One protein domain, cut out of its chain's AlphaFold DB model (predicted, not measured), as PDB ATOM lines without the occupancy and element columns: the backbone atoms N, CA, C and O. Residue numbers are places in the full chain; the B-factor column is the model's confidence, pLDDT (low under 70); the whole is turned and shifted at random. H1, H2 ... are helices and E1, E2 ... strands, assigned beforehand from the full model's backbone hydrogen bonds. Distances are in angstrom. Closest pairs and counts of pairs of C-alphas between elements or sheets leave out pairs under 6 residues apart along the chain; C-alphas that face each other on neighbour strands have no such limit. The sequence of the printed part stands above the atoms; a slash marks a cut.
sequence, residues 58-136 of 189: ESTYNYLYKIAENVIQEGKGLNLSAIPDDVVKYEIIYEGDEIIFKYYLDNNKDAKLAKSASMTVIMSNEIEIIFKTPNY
ATOM      1  N   GLU A  58     286.839 214.377 196.004       88.69
ATOM      2  CA  GLU A  58     287.144 215.813 196.033       88.69
ATOM      3  C   GLU A  58     286.121 216.632 195.226       88.69
ATOM      4  O   GLU A  58     285.705 217.713 195.636       88.69
ATOM      5  N   SER A  59     285.610 216.069 194.124       90.75
ATOM      6  CA  SER A  59     284.545 216.680 193.325       90.75
ATOM      7  C   SER A  59     283.249 216.922 194.106       90.75
ATOM      8  O   SER A  59     282.583 217.923 193.851       90.75
ATOM      9  N   THR A  60     282.903 216.065 195.072       91.81
ATOM     10  CA  THR A  60     281.731 216.249 195.942       91.81
ATOM     11  C   THR A  60     281.921 217.446 196.870       91.81
ATOM     12  O   THR A  60     281.007 218.251 197.022       91.81
ATOM     13  N   TYR A  61     283.113 217.620 197.442       91.69
ATOM     14  CA  TYR A  61     283.398 218.761 198.317       91.69
ATOM     15  C   TYR A  61     283.498 220.069 197.532       91.69
ATOM     16  O   TYR A  61     282.929 221.076 197.945       91.69
ATOM     17  N   ASN A  62     284.089 220.044 196.337       93.19
ATOM     18  CA  ASN A  62     284.059 221.186 195.419       93.19
ATOM     19  C   ASN A  62     282.629 221.548 194.993       93.19
ATOM     20  O   ASN A  62     282.302 222.722 194.825       93.19
ATOM     21  N   TYR A  63     281.756 220.552 194.836       94.75
ATOM     22  CA  TYR A  63     280.348 220.784 194.535       94.75
ATOM     23  C   TYR A  63     279.603 221.459 195.694       94.75
ATOM     24  O   TYR A  63     278.811 222.366 195.442       94.75
ATOM     25  N   LEU A  64     279.918 221.121 196.951       95.00
ATOM     26  CA  LEU A  64     279.371 221.836 198.106       95.00
ATOM     27  C   LEU A  64     279.652 223.341 198.014       95.00
ATOM     28  O   LEU A  64     278.726 224.127 198.182       95.00
ATOM     29  N   TYR A  65     280.882 223.755 197.693       94.06
ATOM     30  CA  TYR A  65     281.211 225.179 197.543       94.06
ATOM     31  C   TYR A  65     280.380 225.866 196.451       94.06
ATOM     32  O   TYR A  65     279.884 226.968 196.672       94.06
ATOM     33  N   LYS A  66     280.146 225.191 195.319       94.19
ATOM     34  CA  LYS A  66     279.290 225.717 194.241       94.19
ATOM     35  C   LYS A  66     277.838 225.904 194.677       94.19
ATOM     36  O   LYS A  66     277.194 226.858 194.253       94.19
ATOM     37  N   ILE A  67     277.308 225.011 195.515       93.75
ATOM     38  CA  ILE A  67     275.962 225.182 196.082       93.75
ATOM     39  C   ILE A  67     275.916 226.445 196.939       93.75
ATOM     40  O   ILE A  67     275.007 227.250 196.762       93.75
ATOM     41  N   ALA A  68     276.907 226.654 197.813       92.75
ATOM     42  CA  ALA A  68     276.972 227.855 198.643       92.75
ATOM     43  C   ALA A  68     276.992 229.132 197.788       92.75
ATOM     44  O   ALA A  68     276.243 230.055 198.077       92.75
ATOM     45  N   GLU A  69     277.778 229.163 196.710       91.62
ATOM     46  CA  GLU A  69     277.858 230.309 195.788       91.62
ATOM     47  C   GLU A  69     276.541 230.602 195.052       91.62
ATOM     48  O   GLU A  69     276.234 231.756 194.767       91.62
ATOM     49  N   ASN A  70     275.746 229.573 194.746       91.75
ATOM     50  CA  ASN A  70     274.469 229.743 194.045       91.75
ATOM     51  C   ASN A  70     273.307 230.090 194.987       91.75
ATOM     52  O   ASN A  70     272.386 230.819 194.607       91.75
ATOM     53  N   VAL A  71     273.325 229.531 196.198       92.62
ATOM     54  CA  VAL A  71     272.263 229.702 197.199       92.62
ATOM     55  C   VAL A  71     272.456 230.998 197.980       92.62
ATOM     56  O   VAL A  71     271.468 231.655 198.304       92.62
ATOM     57  N   ILE A  72     273.693 231.399 198.268       91.94
ATOM     58  CA  ILE A  72     273.991 232.589 199.066       91.94
ATOM     59  C   ILE A  72     274.292 233.755 198.133       91.94
ATOM     60  O   ILE A  72     275.288 233.760 197.417       91.94
ATOM     61  N   GLN A  73     273.428 234.766 198.161       88.75
ATOM     62  CA  GLN A  73     273.632 236.014 197.439       88.75
ATOM     63  C   GLN A  73     274.038 237.087 198.444       88.75
ATOM     64  O   GLN A  73     273.177 237.630 199.143       88.75
ATOM     65  N   GLU A  74     275.340 237.375 198.519       83.56
ATOM     66  CA  GLU A  74     275.885 238.360 199.461       83.56
ATOM     67  C   GLU A  74     275.149 239.705 199.361       83.56
ATOM     68  O   GLU A  74     274.870 240.207 198.266       83.56
ATOM     69  N   GLY A  75     274.765 240.252 200.517       82.00
ATOM     70  CA  GLY A  75     273.998 241.498 200.627       82.00
ATOM     71  C   GLY A  75     272.544 241.439 200.129       82.00
ATOM     72  O   GLY A  75     271.862 242.463 200.136       82.00
ATOM     73  N   LYS A  76     272.047 240.277 199.675       84.69
ATOM     74  CA  LYS A  76     270.667 240.115 199.177       84.69
ATOM     75  C   LYS A  76     269.844 239.104 199.959       84.69
ATOM     76  O   LYS A  76     268.684 239.384 200.254       84.69
ATOM     77  N   GLY A  77     270.377 237.908 200.212       86.25
ATOM     78  CA  GLY A  77     269.547 236.822 200.734       86.25
ATOM     79  C   GLY A  77     270.066 235.411 200.494       86.25
ATOM     80  O   GLY A  77     270.933 235.169 199.657       86.25
ATOM     81  N   LEU A  78     269.433 234.462 201.184       89.81
ATOM     82  CA  LEU A  78     269.477 233.037 200.864       89.81
ATOM     83  C   LEU A  78     268.388 232.713 199.834       89.81
ATOM     84  O   LEU A  78     267.195 232.824 200.119       89.81
ATOM     85  N   ASN A  79     268.788 232.285 198.640       92.56
ATOM     86  CA  ASN A  79     267.877 231.819 197.606       92.56
ATOM     87  C   ASN A  79     267.588 230.321 197.767       92.56
ATOM     88  O   ASN A  79     268.231 229.472 197.147       92.56
ATOM     89  N   LEU A  80     266.586 229.994 198.581       90.50
ATOM     90  CA  LEU A  80     266.229 228.603 198.871       90.50
ATOM     91  C   LEU A  80     265.745 227.825 197.639       90.50
ATOM     92  O   LEU A  80     265.865 226.605 197.616       90.50
ATOM     93  N   SER A  81     265.248 228.496 196.593       91.06
ATOM     94  CA  SER A  81     264.849 227.811 195.354       91.06
ATOM     95  C   SER A  81     266.037 227.399 194.480       91.06
ATOM     96  O   SER A  81     265.839 226.700 193.493       91.06
ATOM     97  N   ALA A  82     267.253 227.858 194.795       93.00
ATOM     98  CA  ALA A  82     268.485 227.433 194.130       93.00
ATOM     99  C   ALA A  82     269.142 226.218 194.811       93.00
ATOM    100  O   ALA A  82     270.192 225.765 194.357       93.00
ATOM    101  N   ILE A  83     268.549 225.701 195.893       93.19
ATOM    102  CA  ILE A  83     269.008 224.468 196.535       93.19
ATOM    103  C   ILE A  83     268.722 223.301 195.575       93.19
ATOM    104  O   ILE A  83     267.571 223.132 195.170       93.19
ATOM    105  N   PRO A  84     269.738 222.515 195.186       93.81
ATOM    106  CA  PRO A  84     269.544 221.398 194.271       93.81
ATOM    107  C   PRO A  84     268.843 220.214 194.953       93.81
ATOM    108  O   PRO A  84     268.904 220.049 196.171       93.81
ATOM    109  N   ASP A  85     268.215 219.359 194.144       91.38
ATOM    110  CA  ASP A  85     267.396 218.228 194.609       91.38
ATOM    111  C   ASP A  85     268.182 217.148 195.375       91.38
ATOM    112  O   ASP A  85     267.597 216.323 196.077       91.38
ATOM    113  N   ASP A  86     269.506 217.116 195.234       91.81
ATOM    114  CA  ASP A  86     270.385 216.178 195.934       91.81
ATOM    115  C   ASP A  86     270.791 216.653 197.342       91.81
ATOM    116  O   ASP A  86     271.458 215.914 198.076       91.81
ATOM    117  N   VAL A  87     270.343 217.843 197.761       92.94
ATOM    118  CA  VAL A  87     270.367 218.278 199.161       92.94
ATOM    119  C   VAL A  87     269.157 217.690 199.886       92.94
ATOM    120  O   VAL A  87     268.026 218.146 199.747       92.94
ATOM    121  N   VAL A  88     269.403 216.688 200.726       91.00
ATOM    122  CA  VAL A  88     268.348 215.976 201.475       91.00
ATOM    123  C   VAL A  88     267.916 216.676 202.748       91.00
ATOM    124  O   VAL A  88     266.834 216.416 203.276       91.00
ATOM    125  N   LYS A  89     268.787 217.521 203.293       92.75
ATOM    126  CA  LYS A  89     268.539 218.218 204.545       92.75
ATOM    127  C   LYS A  89     269.292 219.534 204.545       92.75
ATOM    128  O   LYS A  89     270.468 219.573 204.188       92.75
ATOM    129  N   TYR A  90     268.634 220.582 205.021       94.50
ATOM    130  CA  TYR A  90     269.280 221.836 205.366       94.50
ATOM    131  C   TYR A  90     268.696 222.415 206.656       94.50
ATOM    132  O   TYR A  90     267.579 222.086 207.053       94.50
ATOM    133  N   GLU A  91     269.481 223.255 207.316       95.56
ATOM    134  CA  GLU A  91     269.155 223.952 208.552       95.56
ATOM    135  C   GLU A  91     269.639 225.399 208.431       95.56
ATOM    136  O   GLU A  91     270.723 225.657 207.904       95.56
ATOM    137  N   ILE A  92     268.823 226.340 208.902       94.44
ATOM    138  CA  ILE A  92     269.173 227.758 209.007       94.44
ATOM    139  C   ILE A  92     268.965 228.143 210.465       94.44
ATOM    140  O   ILE A  92     267.862 227.987 210.993       94.44
ATOM    141  N   ILE A  93     270.027 228.605 211.112       94.94
ATOM    142  CA  ILE A  93     270.036 228.978 212.524       94.94
ATOM    143  C   ILE A  93     270.444 230.445 212.613       94.94
ATOM    144  O   ILE A  93     271.406 230.858 211.971       94.94
ATOM    145  N   TYR A  94     269.702 231.223 213.393       92.44
ATOM    146  CA  TYR A  94     269.998 232.625 213.666       92.44
ATOM    147  C   TYR A  94     270.549 232.722 215.091       92.44
ATOM    148  O   TYR A  94     269.813 232.472 216.049       92.44
ATOM    149  N   GLU A  95     271.833 233.043 215.232       91.19
ATOM    150  CA  GLU A  95     272.531 233.140 216.518       91.19
ATOM    151  C   GLU A  95     273.149 234.532 216.677       91.19
ATOM    152  O   GLU A  95     274.231 234.823 216.178       91.19
ATOM    153  N   GLY A  96     272.449 235.410 217.401       90.62
ATOM    154  CA  GLY A  96     272.916 236.775 217.646       90.62
ATOM    155  C   GLY A  96     273.062 237.571 216.349       90.62
ATOM    156  O   GLY A  96     272.058 237.888 215.711       90.62
ATOM    157  N   ASP A  97     274.309 237.888 215.993       91.25
ATOM    158  CA  ASP A  97     274.657 238.636 214.780       91.25
ATOM    159  C   ASP A  97     275.044 237.748 213.585       91.25
ATOM    160  O   ASP A  97     275.454 238.256 212.535       91.25
ATOM    161  N   GLU A  98     274.905 236.428 213.739       93.69
ATOM    162  CA  GLU A  98     275.291 235.437 212.744       93.69
ATOM    163  C   GLU A  98     274.107 234.590 212.258       93.69
ATOM    164  O   GLU A  98     273.172 234.248 212.989       93.69
ATOM    165  N   ILE A  99     274.187 234.201 210.988       93.50
ATOM    166  CA  ILE A  99     273.278 233.280 210.318       93.50
ATOM    167  C   ILE A  99     274.091 232.058 209.900       93.50
ATOM    168  O   ILE A  99     274.990 232.143 209.063       93.50
ATOM    169  N   ILE A 100     273.755 230.900 210.457       95.56
ATOM    170  CA  ILE A 100     274.405 229.627 210.162       95.56
ATOM    171  C   ILE A 100     273.518 228.849 209.195       95.56
ATOM    172  O   ILE A 100     272.418 228.423 209.545       95.56
ATOM    173  N   PHE A 101     274.007 228.631 207.979       95.50
ATOM    174  CA  PHE A 101     273.371 227.784 206.980       95.50
ATOM    175  C   PHE A 101     274.133 226.471 206.838       95.50
ATOM    176  O   PHE A 101     275.304 226.449 206.458       95.50
ATOM    177  N   LYS A 102     273.461 225.360 207.120       96.50
ATOM    178  CA  LYS A 102     274.044 224.024 207.042       96.50
ATOM    179  C   LYS A 102     273.240 223.146 206.106       96.50
ATOM    180  O   LYS A 102     272.020 223.118 206.201       96.50
ATOM    181  N   TYR A 103     273.902 222.390 205.240       95.62
ATOM    182  CA  TYR A 103     273.222 221.487 204.309       95.62
ATOM    183  C   TYR A 103     274.003 220.202 204.054       95.62
ATOM    184  O   TYR A 103     275.222 220.145 204.231       95.62
ATOM    185  N   TYR A 104     273.269 219.164 203.657       94.12
ATOM    186  CA  TYR A 104     273.739 217.787 203.558       94.12
ATOM    187  C   TYR A 104     273.365 217.183 202.209       94.12
ATOM    188  O   TYR A 104     272.198 217.222 201.814       94.12
ATOM    189  N   LEU A 105     274.350 216.587 201.541       92.75
ATOM    190  CA  LEU A 105     274.160 215.885 200.277       92.75
ATOM    191  C   LEU A 105     273.751 214.429 200.480       92.75
ATOM    192  O   LEU A 105     274.117 213.765 201.453       92.75
ATOM    193  N   ASP A 106     273.061 213.907 199.479       86.75
ATOM    194  CA  ASP A 106     272.684 212.501 199.365       86.75
ATOM    195  C   ASP A 106     273.735 211.659 198.622       86.75
ATOM    196  O   ASP A 106     273.435 210.800 197.793       86.75
ATOM    197  N   ASN A 107     275.014 211.946 198.865       81.81
ATOM    198  CA  ASN A 107     276.122 211.371 198.100       81.81
ATOM    199  C   ASN A 107     276.462 209.924 198.500       81.81
ATOM    200  O   ASN A 107     277.161 209.236 197.761       81.81
ATOM    201  N   ASN A 108     275.965 209.472 199.655       79.69
ATOM    202  CA  ASN A 108     276.302 208.190 200.279       79.69
ATOM    203  C   ASN A 108     275.056 207.319 200.527       79.69
ATOM    204  O   ASN A 108     275.013 206.543 201.478       79.69
ATOM    205  N   LYS A 109     274.039 207.446 199.668       71.31
ATOM    206  CA  LYS A 109     272.714 206.814 199.786       71.31
ATOM    207  C   LYS A 109     272.751 205.294 200.039       71.31
ATOM    208  O   LYS A 109     271.919 204.764 200.774       71.31
ATOM    209  N   ASP A 110     273.765 204.611 199.505       69.00
ATOM    210  CA  ASP A 110     273.957 203.160 199.648       69.00
ATOM    211  C   ASP A 110     274.745 202.750 200.916       69.00
ATOM    212  O   ASP A 110     274.810 201.570 201.269       69.00
ATOM    213  N   ALA A 111     275.319 203.713 201.646       71.69
ATOM    214  CA  ALA A 111     276.216 203.491 202.777       71.69
ATOM    215  C   ALA A 111     275.588 203.944 204.107       71.69
ATOM    216  O   ALA A 111     275.786 205.062 204.571       71.69
ATOM    217  N   LYS A 112     274.858 203.036 204.772       64.00
ATOM    218  CA  LYS A 112     274.065 203.328 205.990       64.00
ATOM    219  C   LYS A 112     274.824 203.944 207.177       64.00
ATOM    220  O   LYS A 112     274.170 204.475 208.068       64.00
ATOM    221  N   LEU A 113     276.149 203.799 207.254       64.50
ATOM    222  CA  LEU A 113     276.967 204.347 208.348       64.50
ATOM    223  C   LEU A 113     277.865 205.509 207.901       64.50
ATOM    224  O   LEU A 113     278.387 206.224 208.759       64.50
ATOM    225  N   ALA A 114     278.010 205.737 206.595       70.94
ATOM    226  CA  ALA A 114     278.831 206.818 206.085       70.94
ATOM    227  C   ALA A 114     278.128 208.156 206.329       70.94
ATOM    228  O   ALA A 114     276.949 208.336 206.015       70.94
ATOM    229  N   LYS A 115     278.863 209.131 206.867       79.19
ATOM    230  CA  LYS A 115     278.348 210.495 206.998       79.19
ATOM    231  C   LYS A 115     278.189 211.114 205.607       79.19
ATOM    232  O   LYS A 115     279.095 211.025 204.779       79.19
ATOM    233  N   SER A 116     277.053 211.762 205.366       87.81
ATOM    234  CA  SER A 116     276.850 212.605 204.183       87.81
ATOM    235  C   SER A 116     277.887 213.721 204.123       87.81
ATOM    236  O   SER A 116     278.269 214.281 205.156       87.81
ATOM    237  N   ALA A 117     278.306 214.086 202.912       91.06
ATOM    238  CA  ALA A 117     279.062 215.312 202.704       91.06
ATOM    239  C   ALA A 117     278.176 216.506 203.082       91.06
ATOM    240  O   ALA A 117     276.991 216.547 202.742       91.06
ATOM    241  N   SER A 118     278.729 217.456 203.829       94.38
ATOM    242  CA  SER A 118     277.977 218.623 204.288       94.38
ATOM    243  C   SER A 118     278.847 219.858 204.345       94.38
ATOM    244  O   SER A 118     280.067 219.768 204.470       94.38
ATOM    245  N   MET A 119     278.195 221.008 204.258       96.12
ATOM    246  CA  MET A 119     278.814 222.318 204.377       96.12
ATOM    247  C   MET A 119     278.103 223.094 205.472       96.12
ATOM    248  O   MET A 119     276.879 223.029 205.595       96.12
ATOM    249  N   THR A 120     278.888 223.828 206.249       96.62
ATOM    250  CA  THR A 120     278.408 224.864 207.156       96.62
ATOM    251  C   THR A 120     278.909 226.200 206.633       96.62
ATOM    252  O   THR A 120     280.104 226.367 206.388       96.62
ATOM    253  N   VAL A 121     277.993 227.137 206.432       95.81
ATOM    254  CA  VAL A 121     278.301 228.505 206.032       95.81
ATOM    255  C   VAL A 121     277.825 229.439 207.127       95.81
ATOM    256  O   VAL A 121     276.654 229.400 207.498       95.81
ATOM    257  N   ILE A 122     278.735 230.249 207.653       95.06
ATOM    258  CA  ILE A 122     278.446 231.258 208.670       95.06
ATOM    259  C   ILE A 122     278.470 232.612 207.975       95.06
ATOM    260  O   ILE A 122     279.438 232.940 207.283       95.06
ATOM    261  N   MET A 123     277.394 233.369 208.138       95.12
ATOM    262  CA  MET A 123     277.208 234.691 207.554       95.12
ATOM    263  C   MET A 123     276.905 235.710 208.647       95.12
ATOM    264  O   MET A 123     276.362 235.343 209.685       95.12
ATOM    265  N   SER A 124     277.199 236.982 208.403       93.19
ATOM    266  CA  SER A 124     276.699 238.077 209.239       93.19
ATOM    267  C   SER A 124     275.200 238.321 209.006       93.19
ATOM    268  O   SER A 124     274.617 237.842 208.027       93.19
ATOM    269  N   ASN A 125     274.575 239.142 209.851       88.69
ATOM    270  CA  ASN A 125     273.213 239.647 209.634       88.69
ATOM    271  C   ASN A 125     273.031 240.428 208.316       88.69
ATOM    272  O   ASN A 125     271.913 240.525 207.811       88.69
ATOM    273  N   GLU A 126     274.114 240.952 207.736       89.69
ATOM    274  CA  GLU A 126     274.113 241.608 206.420       89.69
ATOM    275  C   GLU A 126     274.319 240.615 205.261       89.69
ATOM    276  O   GLU A 126     274.378 241.006 204.095       89.69
ATOM    277  N   ILE A 127     274.365 239.312 205.562       88.88
ATOM    278  CA  ILE A 127     274.563 238.225 204.593       88.88
ATOM    279  C   ILE A 127     275.940 238.341 203.922       88.88
ATOM    280  O   ILE A 127     276.109 238.053 202.742       88.88
ATOM    281  N   GLU A 128     276.948 238.770 204.679       91.75
ATOM    282  CA  GLU A 128     278.352 238.654 204.279       91.75
ATOM    283  C   GLU A 128     278.884 237.296 204.741       91.75
ATOM    284  O   GLU A 128     278.686 236.914 205.897       91.75
ATOM    285  N   ILE A 129     279.528 236.540 203.851       91.81
ATOM    286  CA  ILE A 129     280.060 235.217 204.188       91.81
ATOM    287  C   ILE A 129     281.315 235.380 205.051       91.81
ATOM    288  O   ILE A 129     282.350 235.839 204.577       91.81
ATOM    289  N   ILE A 130     281.245 234.912 206.296       92.56
ATOM    290  CA  ILE A 130     282.378 234.909 207.227       92.56
ATOM    291  C   ILE A 130     283.211 233.637 207.019       92.56
ATOM    292  O   ILE A 130     284.423 233.699 206.818       92.56
ATOM    293  N   PHE A 131     282.558 232.467 207.017       92.94
ATOM    294  CA  PHE A 131     283.224 231.171 206.854       92.94
ATOM    295  C   PHE A 131     282.413 230.192 206.010       92.94
ATOM    296  O   PHE A 131     281.191 230.134 206.109       92.94
ATOM    297  N   LYS A 132     283.122 229.363 205.231       94.19
ATOM    298  CA  LYS A 132     282.589 228.196 204.508       94.19
ATOM    299  C   LYS A 132     283.426 226.973 204.851       94.19
ATOM    300  O   LYS A 132     284.566 226.860 204.394       94.19
ATOM    301  N   THR A 133     282.868 226.063 205.635       94.44
ATOM    302  CA  THR A 133     283.578 224.882 206.134       94.44
ATOM    303  C   THR A 133     282.826 223.598 205.792       94.44
ATOM    304  O   THR A 133     281.718 223.372 206.296       94.44
ATOM    305  N   PRO A 134     283.403 222.723 204.948       94.38
ATOM    306  CA  PRO A 134     282.886 221.380 204.776       94.38
ATOM    307  C   PRO A 134     283.122 220.561 206.048       94.38
ATOM    308  O   PRO A 134     283.992 220.876 206.857       94.38
ATOM    309  N   ASN A 135     282.376 219.472 206.214       92.00
ATOM    310  CA  ASN A 135     282.593 218.542 207.326       92.00
ATOM    311  C   ASN A 135     283.920 217.774 207.262       92.00
ATOM    312  O   ASN A 135     284.310 217.195 208.270       92.00
ATOM    313  N   TYR A 136     284.579 217.763 206.103       89.44
ATOM    314  CA  TYR A 136     285.931 217.249 205.921       89.44
ATOM    315  C   TYR A 136     286.682 218.169 204.959       89.44
ATOM    316  O   TYR A 136     286.195 218.450 203.863       89.44
TER     317      TYR A 136
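Overview. This is residues 58 to 136 of the 189 residues of an uncharacterized protein of Clostridium sp. CAG:245_30_32 (UniProt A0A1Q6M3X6). A twisted sheet of four antiparallel strands forms a wall, with the single helix H1 packed slantwise over one of its faces and the other face bare. The long link between E2 and E3 runs out past one end of the sheet, where residues 109 to 114 stick out, while the long link from H1 to E1, residues 72 to 86, is on the helix's side of the sheet. The printed part has 79 residues, with one named helix and four named strands in the order H1, E1, E2, E3, E4, and the class is mixed, helices and strands. The sheet's order is E1, E2, E3, E4, the same as along the chain. The whole is compact, with a radius of gyration of the C-alphas of 12.6 A, yet its outline is elongated, spanning 39 by 22 by 20 A.

Along the chain. E1 is the longest strand by residues, residues 87 to 95, and measures 23.0 A from first to last C-alpha; C-alpha 87 is at (270.367, 218.278, 199.161). E2, residues 98 to 105, measures 23.2 A. E3, residues 118 to 124, measures 20.1 A. E4, residues 129 to 134, measures 14.1 A and ends with C-alpha 134 at (282.886, 221.380, 204.776). H1, residues 58 to 71, measures 20.4 A, from C-alpha 58 at (287.144, 215.813, 196.033) to C-alpha 71 at (272.263, 229.702, 197.199).

Arrangement. The four strands form a meander, each strand the antiparallel neighbour of the one before, with E1 and E4 as edge strands and E2 and E3 as inner strands. E1 and E2 are a hairpin, with 167 degrees between their directions; N 91 and O 102 are 2.8 A apart and N 100 and O 93 are 2.8 A apart, both within hydrogen-bond range. E2 and E3 are a hairpin at 163 degrees, and N 101 and O 121 are within hydrogen-bond range at 2.8 A, as are N 121 and O 101 at 2.8 A. E3 and E4 are a hairpin at 168 degrees, with N 120 and O 133 within hydrogen-bond range at 2.9 A. E1 and E4 are apart. From edge to edge the strands' lines turn by 41 degrees, and the sheet's C-alphas lie up to 4.7 A off their best plane. H1 is on the sheet at a height over the sheet of 8.4 A, and the two form two layers, a helix on one face of a sheet. It lies over E2 and E3 and runs slantwise to the strands, at 35 degrees to E3 on the local plane. The closest C-alphas of H1 and E3 are those of Leu 64 and Met 119, 6.3 A apart. The closest C-alphas of H1 and E4 are those of Tyr 61 and Pro 134, 7.0 A apart. H1 and E2 are near each other, with 10 pairs of C-alphas within 10 A. In H1 every O i to N i+4 pair is within hydrogen-bond range.

Size, cuts and confidence. The two C-alphas farthest apart in the domain are those of Asp 110 and Glu 126, at 39.0 A, and those of the first and last printed residues, Glu 58 and Tyr 136, are 10.1 A apart. The printed part has no cut. The links from E1 to E2 and from E3 to E4 are tight. The links from H1 to E1, 15 residues, and from E2 to E3, 12 residues, are long. In the first of these, residues 72 to 73 pair with residues 77 to 78, antiparallel; in the second, residues 109 to 114 stand free. The mean pLDDT of the printed part is 89.9, and residues 110, 112 and 113 are under 70.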